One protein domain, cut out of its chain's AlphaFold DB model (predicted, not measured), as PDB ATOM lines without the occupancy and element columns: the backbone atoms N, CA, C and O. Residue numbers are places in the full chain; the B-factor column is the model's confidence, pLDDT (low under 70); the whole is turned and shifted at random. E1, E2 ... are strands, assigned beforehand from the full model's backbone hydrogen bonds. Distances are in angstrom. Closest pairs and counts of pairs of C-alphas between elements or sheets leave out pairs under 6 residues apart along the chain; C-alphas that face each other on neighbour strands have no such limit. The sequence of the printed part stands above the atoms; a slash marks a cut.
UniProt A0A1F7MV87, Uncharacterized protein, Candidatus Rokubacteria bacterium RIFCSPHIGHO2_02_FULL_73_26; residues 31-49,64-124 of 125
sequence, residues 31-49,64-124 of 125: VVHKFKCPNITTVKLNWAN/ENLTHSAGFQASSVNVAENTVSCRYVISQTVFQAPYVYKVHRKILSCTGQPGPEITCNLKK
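AT A GLANCE: This is residues 31 to 49 and 64 to 124 of the 125 residues of an uncharacterized protein of Candidatus Rokubacteria bacterium RIFCSPHIGHO2_02_FULL_73_26 (UniProt A0A1F7MV87). Two antiparallel sheets lie partly face to face as a sandwich: a curled sheet, E2 - E3 - E4 - E5, and a smaller one, E1 - E7 - E6. E2 and the first part of E3, which bends at residue 69, reach beyond the smaller sheet and form one end of a rod. The printed part has 80 residues with seven named strands, E1 to E7 along the chain, and no named helix: all strand. It is only just loose, close to compact, with a radius of gyration of the C-alphas of 14.3 A and spans of 47 by 21 by 15 A.

HOW THE PARTS SIT: E3, residues 65 to 78, bends by 78 degrees at residue 69. Its residues 65 to 69 pair with E2, residues 42 to 46, where N 45 and O 66 are 3.2 A apart; its residues 70 to 78 pair with E4, residues 83 to 90, where N 76 and O 85 are 2.8 A apart. E5, residues 99 to 102, completes a meander E3 E4 E5, each strand the antiparallel neighbour of the one before, with N 86 and O 99 2.8 A apart. In the other sheet, E7, residues 117 to 123, is the inner strand between E1, residues 31 to 36, and E6, residues 107 to 111; N 33 and O 120 are 2.8 A apart, as are N 121 and O 109. The sheets' facing parts are 10.5 A centre to centre, their best planes 19 degrees apart.

IN THESE COORDINATES: E1 begins at C-alpha 31 (-3.627, -41.302, 174.703). E3 measures 31.7 A, E4 22.8 A and E7 19.4 A, ending at C-alpha 123 (-8.750, -43.721, 177.736).

THE WHOLE: The farthest C-alphas, of Asn 49 and Lys 124, are 48.4 A apart. Residues 50 to 63 are not printed; C-alphas 49 and 64 are 9.0 A apart. No link printed whole is long. pLDDT is under 70 at residues 40 to 49, 64 to 70 and 91 to 98.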
ATOM      1  N   VAL A  31      -4.180 -42.021 175.852       86.25
ATOM      2  CA  VAL A  31      -3.627 -41.302 174.703       86.25
ATOM      3  C   VAL A  31      -3.882 -39.813 174.869       86.25
ATOM      4  O   VAL A  31      -4.977 -39.395 175.246       86.25
ATOM      5  N   VAL A  32      -2.873 -39.002 174.572       86.75
ATOM      6  CA  VAL A  32      -3.005 -37.545 174.572       86.75
ATOM      7  C   VAL A  32      -3.520 -37.100 173.205       86.75
ATOM      8  O   VAL A  32      -2.934 -37.447 172.180       86.75
ATOM      9  N   HIS A  33      -4.598 -36.322 173.175       87.62
ATOM     10  CA  HIS A  33      -5.146 -35.741 171.952       87.62
ATOM     11  C   HIS A  33      -5.315 -34.228 172.085       87.62
ATOM     12  O   HIS A  33      -5.752 -33.732 173.124       87.62
ATOM     13  N   LYS A  34      -4.980 -33.492 171.021       90.19
ATOM     14  CA  LYS A  34      -5.112 -32.033 170.962       90.19
ATOM     15  C   LYS A  34      -6.308 -31.655 170.096       90.19
ATOM     16  O   LYS A  34      -6.320 -31.948 168.904       90.19
ATOM     17  N   PHE A  35      -7.275 -30.970 170.687       84.31
ATOM     18  CA  PHE A  35      -8.416 -30.375 170.004       84.31
ATOM     19  C   PHE A  35      -8.142 -28.894 169.763       84.31
ATOM     20  O   PHE A  35      -7.740 -28.180 170.681       84.31
ATOM     21  N   LYS A  36      -8.375 -28.424 168.538       86.12
ATOM     22  CA  LYS A  36      -8.303 -26.999 168.205       86.12
ATOM     23  C   LYS A  36      -9.695 -26.487 167.879       86.12
ATOM     24  O   LYS A  36     -10.367 -27.034 167.007       86.12
ATOM     25  N   CYS A  37     -10.137 -25.447 168.567       83.38
ATOM     26  CA  CYS A  37     -11.338 -24.725 168.194       83.38
ATOM     27  C   CYS A  37     -11.114 -24.072 166.826       83.38
ATOM     28  O   CYS A  37     -10.108 -23.381 166.644       83.38
ATOM     29  N   PRO A  38     -12.008 -24.292 165.846       80.25
ATOM     30  CA  PRO A  38     -11.840 -23.707 164.526       80.25
ATOM     31  C   PRO A  38     -11.830 -22.179 164.618       80.25
ATOM     32  O   PRO A  38     -12.587 -21.587 165.389       80.25
ATOM     33  N   ASN A  39     -10.989 -21.527 163.818       74.56
ATOM     34  CA  ASN A  39     -11.082 -20.083 163.651       74.56
ATOM     35  C   ASN A  39     -12.248 -19.790 162.705       74.56
ATOM     36  O   ASN A  39     -12.105 -19.846 161.485       74.56
ATOM     37  N   ILE A  40     -13.423 -19.554 163.278       68.69
ATOM     38  CA  ILE A  40     -14.608 -19.188 162.517       68.69
ATOM     39  C   ILE A  40     -14.608 -17.670 162.433       68.69
ATOM     40  O   ILE A  40     -15.095 -17.001 163.333       68.69
ATOM     41  N   THR A  41     -14.063 -17.118 161.352       63.56
ATOM     42  CA  THR A  41     -14.168 -15.677 161.084       63.56
ATOM     43  C   THR A  41     -15.573 -15.285 160.664       63.56
ATOM     44  O   THR A  41     -15.889 -14.105 160.652       63.56
ATOM     45  N   THR A  42     -16.408 -16.253 160.284       60.47
ATOM     46  CA  THR A  42     -17.675 -15.970 159.624       60.47
ATOM     47  C   THR A  42     -18.723 -17.026 159.919       60.47
ATOM     48  O   THR A  42     -18.585 -18.183 159.530       60.47
ATOM     49  N   VAL A  43     -19.798 -16.616 160.587       58.22
ATOM     50  CA  VAL A  43     -20.991 -17.449 160.776       58.22
ATOM     51  C   VAL A  43     -22.053 -16.967 159.801       58.22
ATOM     52  O   VAL A  43     -22.324 -15.770 159.735       58.22
ATOM     53  N   LYS A  44     -22.639 -17.902 159.047       56.47
ATOM     54  CA  LYS A  44     -23.830 -17.642 158.237       56.47
ATOM     55  C   LYS A  44     -25.047 -17.816 159.127       56.47
ATOM     56  O   LYS A  44     -25.370 -18.937 159.520       56.47
ATOM     57  N   LEU A  45     -25.699 -16.714 159.468       52.00
ATOM     58  CA  LEU A  45     -26.978 -16.767 160.161       52.00
ATOM     59  C   LEU A  45     -28.089 -16.822 159.114       52.00
ATOM     60  O   LEU A  45     -28.268 -15.877 158.351       52.00
ATOM     61  N   ASN A  46     -28.838 -17.923 159.090       52.44
ATOM     62  CA  ASN A  46     -30.088 -17.990 158.343       52.44
ATOM     63  C   ASN A  46     -31.177 -17.339 159.194       52.44
ATOM     64  O   ASN A  46     -31.760 -17.985 160.065       52.44
ATOM     65  N   TRP A  47     -31.435 -16.055 158.962       49.44
ATOM     66  CA  TRP A  47     -32.570 -15.385 159.581       49.44
ATOM     67  C   TRP A  47     -33.831 -15.793 158.830       49.44
ATOM     68  O   TRP A  47     -34.052 -15.393 157.688       49.44
ATOM     69  N   ALA A  48     -34.669 -16.609 159.464       41.31
ATOM     70  CA  ALA A  48     -36.048 -16.715 159.029       41.31
ATOM     71  C   ALA A  48     -36.724 -15.377 159.367       41.31
ATOM     72  O   ALA A  48     -36.958 -15.084 160.536       41.31
ATOM     73  N   ASN A  49     -37.037 -14.603 158.324       43.25
ATOM     74  CA  ASN A  49     -37.831 -13.369 158.327       43.25
ATOM     75  C   ASN A  49     -37.046 -12.078 158.625       43.25
ATOM     76  O   ASN A  49     -36.793 -11.719 159.774       43.25
ATOM     77  N   GLU A  64     -31.291 -13.634 153.697       46.62
ATOM     78  CA  GLU A  64     -30.078 -12.818 153.787       46.62
ATOM     79  C   GLU A  64     -29.028 -13.583 154.598       46.62
ATOM     80  O   GLU A  64     -29.146 -13.747 155.810       46.62
ATOM     81  N   ASN A  65     -28.000 -14.082 153.904       50.22
ATOM     82  CA  ASN A  65     -26.816 -14.678 154.517       50.22
ATOM     83  C   ASN A  65     -26.023 -13.584 155.241       50.22
ATOM     84  O   ASN A  65     -25.076 -13.016 154.688       50.22
ATOM     85  N   LEU A  66     -26.398 -13.274 156.480       49.91
ATOM     86  CA  LEU A  66     -25.620 -12.356 157.294       49.91
ATOM     87  C   LEU A  66     -24.302 -13.031 157.668       49.91
ATOM     88  O   LEU A  66     -24.262 -14.056 158.346       49.91
ATOM     89  N   THR A  67     -23.232 -12.447 157.143       55.41
ATOM     90  CA  THR A  67     -21.850 -12.887 157.271       55.41
ATOM     91  C   THR A  67     -21.226 -12.017 158.351       55.41
ATOM     92  O   THR A  67     -20.766 -10.915 158.071       55.41
ATOM     93  N   HIS A  68     -21.290 -12.461 159.605       59.12
ATOM     94  CA  HIS A  68     -20.743 -11.682 160.718       59.12
ATOM     95  C   HIS A  68     -19.381 -12.199 161.165       59.12
ATOM     96  O   HIS A  68     -19.180 -13.413 161.249       59.12
ATOM     97  N   SER A  69     -18.497 -11.271 161.545       64.00
ATOM     98  CA  SER A  69     -17.242 -11.592 162.219       64.00
ATOM     99  C   SER A  69     -17.524 -12.272 163.559       64.00
ATOM    100  O   SER A  69     -18.086 -11.646 164.463       64.00
ATOM    101  N   ALA A  70     -17.146 -13.543 163.678       68.25
ATOM    102  CA  ALA A  70     -17.194 -14.273 164.936       68.25
ATOM    103  C   ALA A  70     -15.804 -14.282 165.585       68.25
ATOM    104  O   ALA A  70     -14.790 -14.513 164.929       68.25
ATOM    105  N   GLY A  71     -15.757 -13.988 166.884       76.25
ATOM    106  CA  GLY A  71     -14.555 -14.120 167.704       76.25
ATOM    107  C   GLY A  71     -14.651 -15.359 168.582       76.25
ATOM    108  O   GLY A  71     -15.714 -15.624 169.149       76.25
ATOM    109  N   PHE A  72     -13.559 -16.116 168.717       81.69
ATOM    110  CA  PHE A  72     -13.481 -17.166 169.734       81.69
ATOM    111  C   PHE A  72     -13.691 -16.553 171.122       81.69
ATOM    112  O   PHE A  72     -13.090 -15.530 171.446       81.69
ATOM    113  N   GLN A  73     -14.534 -17.185 171.934       83.62
ATOM    114  CA  GLN A  73     -14.816 -16.730 173.291       83.62
ATOM    115  C   GLN A  73     -14.209 -17.665 174.331       83.62
ATOM    116  O   GLN A  73     -13.450 -17.228 175.189       83.62
ATOM    117  N   ALA A  74     -14.589 -18.942 174.300       84.75
ATOM    118  CA  ALA A  74     -14.190 -19.903 175.318       84.75
ATOM    119  C   ALA A  74     -14.383 -21.338 174.839       84.75
ATOM    120  O   ALA A  74     -15.249 -21.631 174.014       84.75
ATOM    121  N   SER A  75     -13.621 -22.245 175.438       86.31
ATOM    122  CA  SER A  75     -13.788 -23.685 175.294       86.31
ATOM    123  C   SER A  75     -14.291 -24.321 176.586       86.31
ATOM    124  O   SER A  75     -13.806 -23.982 177.669       86.31
ATOM    125  N   SER A  76     -15.159 -25.322 176.486       88.25
ATOM    126  CA  SER A  76     -15.576 -26.163 177.608       88.25
ATOM    127  C   SER A  76     -15.461 -27.651 177.274       88.25
ATOM    128  O   SER A  76     -15.401 -28.044 176.112       88.25
ATOM    129  N   VAL A  77     -15.411 -28.484 178.310       88.62
ATOM    130  CA  VAL A  77     -15.321 -29.941 178.208       88.62
ATOM    131  C   VAL A  77     -16.378 -30.514 179.135       88.62
ATOM    132  O   VAL A  77     -16.425 -30.143 180.308       88.62
ATOM    133  N   ASN A  78     -17.206 -31.413 178.616       88.69
ATOM    134  CA  ASN A  78     -18.100 -32.235 179.413       88.69
ATOM    135  C   ASN A  78     -17.583 -33.675 179.392       88.69
ATOM    136  O   ASN A  78     -17.742 -34.405 178.414       88.69
ATOM    137  N   VAL A  79     -16.940 -34.073 180.491       87.06
ATOM    138  CA  VAL A  79     -16.353 -35.411 180.640       87.06
ATOM    139  C   VAL A  79     -17.433 -36.497 180.701       87.06
ATOM    140  O   VAL A  79     -17.217 -37.591 180.191       87.06
ATOM    141  N   ALA A  80     -18.606 -36.201 181.273       87.19
ATOM    142  CA  ALA A  80     -19.701 -37.166 181.374       87.19
ATOM    143  C   ALA A  80     -20.301 -37.499 179.999       87.19
ATOM    144  O   ALA A  80     -20.623 -38.651 179.720       87.19
ATOM    145  N   GLU A  81     -20.392 -36.501 179.120       86.00
ATOM    146  CA  GLU A  81     -20.931 -36.653 177.763       86.00
ATOM    147  C   GLU A  81     -19.854 -36.939 176.706       86.00
ATOM    148  O   GLU A  81     -20.176 -37.146 175.539       86.00
ATOM    149  N   ASN A  82     -18.574 -36.952 177.097       83.19
ATOM    150  CA  ASN A  82     -17.422 -37.011 176.194       83.19
ATOM    151  C   ASN A  82     -17.480 -35.947 175.082       83.19
ATOM    152  O   ASN A  82     -17.247 -36.243 173.907       83.19
ATOM    153  N   THR A  83     -17.790 -34.698 175.439       85.56
ATOM    154  CA  THR A  83     -17.865 -33.587 174.480       85.56
ATOM    155  C   THR A  83     -16.865 -32.481 174.785       85.56
ATOM    156  O   THR A  83     -16.553 -32.179 175.938       85.56
ATOM    157  N   VAL A  84     -16.363 -31.859 173.720       83.69
ATOM    158  CA  VAL A  84     -15.533 -30.652 173.770       83.69
ATOM    159  C   VAL A  84     -16.227 -29.577 172.943       83.69
ATOM    160  O   VAL A  84     -16.502 -29.793 171.767       83.69
ATOM    161  N   SER A  85     -16.511 -28.428 173.545       84.19
ATOM    162  CA  SER A  85     -17.326 -27.367 172.950       84.19
ATOM    163  C   SER A  85     -16.529 -26.076 172.815       84.19
ATOM    164  O   SER A  85     -15.878 -25.642 173.761       84.19
ATOM    165  N   CYS A  86     -16.628 -25.425 171.663       82.38
ATOM    166  CA  CYS A  86     -16.026 -24.125 171.380       82.38
ATOM    167  C   CYS A  86     -17.131 -23.091 171.180       82.38
ATOM    168  O   CYS A  86     -18.010 -23.281 170.341       82.38
ATOM    169  N   ARG A  87     -17.095 -22.005 171.951       81.19
ATOM    170  CA  ARG A  87     -18.073 -20.917 171.913       81.19
ATOM    171  C   ARG A  87     -17.487 -19.702 171.205       81.19
ATOM    172  O   ARG A  87     -16.321 -19.362 171.406       81.19
ATOM    173  N   TYR A  88     -18.337 -19.026 170.443       76.56
ATOM    174  CA  TYR A  88     -18.001 -17.835 169.678       76.56
ATOM    175  C   TYR A  88     -18.965 -16.698 170.022       76.56
ATOM    176  O   TYR A  88     -20.093 -16.944 170.447       76.56
ATOM    177  N   VAL A  89     -18.519 -15.457 169.847       74.31
ATOM    178  CA  VAL A  89     -19.335 -14.248 170.036       74.31
ATOM    179  C   VAL A  89     -19.427 -13.495 168.720       74.31
ATOM    180  O   VAL A  89     -18.429 -13.345 168.015       74.31
ATOM    181  N   ILE A  90     -20.625 -12.996 168.416       70.50
ATOM    182  CA  ILE A  90     -20.908 -12.179 167.239       70.50
ATOM    183  C   ILE A  90     -21.447 -10.832 167.716       70.50
ATOM    184  O   ILE A  90     -22.529 -10.780 168.291       70.50
ATOM    185  N   SER A  91     -20.711  -9.743 167.464       62.19
ATOM    186  CA  SER A  91     -21.174  -8.355 167.679       62.19
ATOM    187  C   SER A  91     -21.963  -8.156 168.987       62.19
ATOM    188  O   SER A  91     -23.107  -7.716 168.972       62.19
ATOM    189  N   GLN A  92     -21.359  -8.541 170.118       55.97
ATOM    190  CA  GLN A  92     -21.903  -8.426 171.487       55.97
ATOM    191  C   GLN A  92     -23.115  -9.308 171.836       55.97
ATOM    192  O   GLN A  92     -23.453  -9.430 173.011       55.97
ATOM    193  N   THR A  93     -23.712 -10.004 170.870       55.25
ATOM    194  CA  THR A  93     -24.705 -11.046 171.144       55.25
ATOM    195  C   THR A  93     -23.983 -12.387 171.230       55.25
ATOM    196  O   THR A  93     -23.288 -12.806 170.298       55.25
ATOM    197  N   VAL A  94     -24.113 -13.084 172.362       53.94
ATOM    198  CA  VAL A  94     -23.581 -14.447 172.507       53.94
ATOM    199  C   VAL A  94     -24.471 -15.378 171.690       53.94
ATOM    200  O   VAL A  94     -25.392 -16.003 172.210       53.94
ATOM    201  N   PHE A  95     -24.214 -15.461 170.386       51.03
ATOM    202  CA  PHE A  95     -24.774 -16.530 169.583       51.03
ATOM    203  C   PHE A  95     -24.096 -17.819 170.025       51.03
ATOM    204  O   PHE A  95     -22.907 -18.032 169.794       51.03
ATOM    205  N   GLN A  96     -24.854 -18.684 170.691       51.84
ATOM    206  CA  GLN A  96     -24.402 -20.035 170.970       51.84
ATOM    207  C   GLN A  96     -24.416 -20.811 169.650       51.84
ATOM    208  O   GLN A  96     -25.331 -21.576 169.377       51.84
ATOM    209  N   ALA A  97     -23.403 -20.603 168.814       54.47
ATOM    210  CA  ALA A  97     -23.047 -21.519 167.743       54.47
ATOM    211  C   ALA A  97     -21.898 -22.399 168.260       54.47
ATOM    212  O   ALA A  97     -20.741 -22.149 167.912       54.47
ATOM    213  N   PRO A  98     -22.156 -23.350 169.183       65.62
ATOM    214  CA  PRO A  98     -21.094 -24.170 169.719       65.62
ATOM    215  C   PRO A  98     -20.592 -25.101 168.617       65.62
ATOM    216  O   PRO A  98     -21.351 -25.904 168.074       65.62
ATOM    217  N   TYR A  99     -19.304 -25.025 168.300       74.31
ATOM    218  CA  TYR A  99     -18.670 -26.127 167.589       74.31
ATOM    219  C   TYR A  99     -18.416 -27.233 168.613       74.31
ATOM    220  O   TYR A  99     -17.668 -27.017 169.566       74.31
ATOM    221  N   VAL A 100     -19.067 -28.388 168.455       82.62
ATOM    222  CA  VAL A 100     -19.002 -29.493 169.424       82.62
ATOM    223  C   VAL A 100     -18.304 -30.698 168.807       82.62
ATOM    224  O   VAL A 100     -18.792 -31.291 167.849       82.62
ATOM    225  N   TYR A 101     -17.186 -31.102 169.402       82.06
ATOM    226  CA  TYR A 101     -16.535 -32.377 169.134       82.06
ATOM    227  C   TYR A 101     -17.139 -33.449 170.042       82.06
ATOM    228  O   TYR A 101     -17.038 -33.355 171.265       82.06
ATOM    229  N   LYS A 102     -17.734 -34.491 169.452       86.69
ATOM    230  CA  LYS A 102     -18.083 -35.721 170.174       86.69
ATOM    231  C   LYS A 102     -16.880 -36.657 170.162       86.69
ATOM    232  O   LYS A 102     -16.437 -37.088 169.099       86.69
ATOM    233  N   VAL A 103     -16.336 -36.954 171.334       83.31
ATOM    234  CA  VAL A 103     -15.152 -37.797 171.485       83.31
ATOM    235  C   VAL A 103     -15.602 -39.239 171.696       83.31
ATOM    236  O   VAL A 103     -16.300 -39.555 172.651       83.31
ATOM    237  N   HIS A 104     -15.204 -40.131 170.791       84.88
ATOM    238  CA  HIS A 104     -15.618 -41.539 170.838       84.88
ATOM    239  C   HIS A 104     -14.962 -42.322 171.984       84.88
ATOM    240  O   HIS A 104     -15.487 -43.339 172.428       84.88
ATOM    241  N   ARG A 105     -13.795 -41.868 172.452       83.69
ATOM    242  CA  ARG A 105     -13.096 -42.441 173.608       83.69
ATOM    243  C   ARG A 105     -13.478 -41.687 174.874       83.69
ATOM    244  O   ARG A 105     -13.712 -40.482 174.824       83.69
ATOM    245  N   LYS A 106     -13.462 -42.383 176.014       86.88
ATOM    246  CA  LYS A 106     -13.719 -41.759 177.316       86.88
ATOM    247  C   LYS A 106     -12.674 -40.677 177.592       86.88
ATOM    248  O   LYS A 106     -11.480 -40.977 177.638       86.88
ATOM    249  N   ILE A 107     -13.125 -39.446 177.803       87.69
ATOM    250  CA  ILE A 107     -12.276 -38.352 178.275       87.69
ATOM    251  C   ILE A 107     -11.961 -38.614 179.751       87.69
ATOM    252  O   ILE A 107     -12.851 -38.940 180.533       87.69
ATOM    253  N   LEU A 108     -10.692 -38.512 180.141       91.25
ATOM    254  CA  LEU A 108     -10.268 -38.651 181.537       91.25
ATOM    255  C   LEU A 108     -10.026 -37.281 182.167       91.25
ATOM    256  O   LEU A 108     -10.506 -36.995 183.259       91.25
ATOM    257  N   SER A 109      -9.295 -36.424 181.460       91.25
ATOM    258  CA  SER A 109      -9.007 -35.053 181.870       91.25
ATOM    259  C   SER A 109      -8.619 -34.211 180.660       91.25
ATOM    260  O   SER A 109      -8.151 -34.749 179.657       91.25
ATOM    261  N   CYS A 110      -8.801 -32.895 180.754       89.38
ATOM    262  CA  CYS A 110      -8.340 -31.945 179.746       89.38
ATOM    263  C   CYS A 110      -7.704 -30.717 180.402       89.38
ATOM    264  O   CYS A 110      -8.028 -30.364 181.536       89.38
ATOM    265  N   THR A 111      -6.804 -30.063 179.676       93.19
ATOM    266  CA  THR A 111      -6.159 -28.797 180.040       93.19
ATOM    267  C   THR A 111      -6.194 -27.829 178.853       93.19
ATOM    268  O   THR A 111      -6.433 -28.241 177.716       93.19
ATOM    269  N   GLY A 112      -5.974 -26.533 179.103       87.25
ATOM    270  CA  GLY A 112      -5.985 -25.489 178.062       87.25
ATOM    271  C   GLY A 112      -7.304 -24.719 177.926       87.25
ATOM    272  O   GLY A 112      -7.464 -23.935 177.000       87.25
ATOM    273  N   GLN A 113      -8.246 -24.907 178.854       87.56
ATOM    274  CA  GLN A 113      -9.507 -24.163 178.900       87.56
ATOM    275  C   GLN A 113      -9.390 -22.940 179.835       87.56
ATOM    276  O   GLN A 113      -8.764 -23.074 180.886       87.56
ATOM    277  N   PRO A 114     -10.033 -21.792 179.534       85.50
ATOM    278  CA  PRO A 114     -10.765 -21.468 178.310       85.50
ATOM    279  C   PRO A 114      -9.797 -20.961 177.227       85.50
ATOM    280  O   PRO A 114      -9.341 -19.825 177.274       85.50
ATOM    281  N   GLY A 115      -9.484 -21.794 176.239       87.88
ATOM    282  CA  GLY A 115      -8.508 -21.475 175.202       87.88
ATOM    283  C   GLY A 115      -8.866 -22.139 173.876       87.88
ATOM    284  O   GLY A 115      -9.647 -23.089 173.846       87.88
ATOM    285  N   PRO A 116      -8.331 -21.638 172.752       87.69
ATOM    286  CA  PRO A 116      -8.638 -22.184 171.434       87.69
ATOM    287  C   PRO A 116      -7.998 -23.560 171.209       87.69
ATOM    288  O   PRO A 116      -8.325 -24.230 170.236       87.69
ATOM    289  N   GLU A 117      -7.092 -23.994 172.085       90.81
ATOM    290  CA  GLU A 117      -6.443 -25.298 172.022       90.81
ATOM    291  C   GLU A 117      -6.611 -26.028 173.355       90.81
ATOM    292  O   GLU A 117      -6.279 -25.506 174.416       90.81
ATOM    293  N   ILE A 118      -7.116 -27.256 173.287       89.44
ATOM    294  CA  ILE A 118      -7.449 -28.085 174.444       89.44
ATOM    295  C   ILE A 118      -6.691 -29.394 174.291       89.44
ATOM    296  O   ILE A 118      -6.769 -30.052 173.255       89.44
ATOM    297  N   THR A 119      -5.958 -29.791 175.320       92.19
ATOM    298  CA  THR A 119      -5.250 -31.074 175.341       92.19
ATOM    299  C   THR A 119      -5.971 -32.011 176.290       92.19
ATOM    300  O   THR A 119      -6.112 -31.692 177.466       92.19
ATOM    301  N   CYS A 120      -6.431 -33.157 175.798       87.31
ATOM    302  CA  CYS A 120      -7.171 -34.139 176.580       87.31
ATOM    303  C   CYS A 120      -6.433 -35.472 176.660       87.31
ATOM    304  O   CYS A 120      -5.925 -35.975 175.658       87.31
ATOM    305  N   ASN A 121      -6.457 -36.076 177.844       91.12
ATOM    306  CA  ASN A 121      -6.076 -37.460 178.076       91.12
ATOM    307  C   ASN A 121      -7.316 -38.332 177.870       91.12
ATOM    308  O   ASN A 121      -8.313 -38.187 178.585       91.12
ATOM    309  N   LEU A 122      -7.277 -39.213 176.878       89.19
ATOM    310  CA  LEU A 122      -8.371 -40.110 176.518       89.19
ATOM    311  C   LEU A 122      -8.007 -41.537 176.907       89.19
ATOM    312  O   LEU A 122      -6.872 -41.957 176.690       89.19
ATOM    313  N   LYS A 123      -8.967 -42.307 177.418       87.00
ATOM    314  CA  LYS A 123      -8.750 -43.721 177.736       87.00
ATOM    315  C   LYS A 123      -8.265 -44.471 176.488       87.00
ATOM    316  O   LYS A 123      -8.854 -44.333 175.412       87.00
ATOM    317  N   LYS A 124      -7.174 -45.227 176.624       83.31
ATOM    318  CA  LYS A 124      -6.683 -46.135 175.578       83.31
ATOM    319  C   LYS A 124      -7.683 -47.294 175.437       83.31
ATOM    320  O   LYS A 124      -8.240 -47.730 176.442       83.31
TER     321      LYS A 124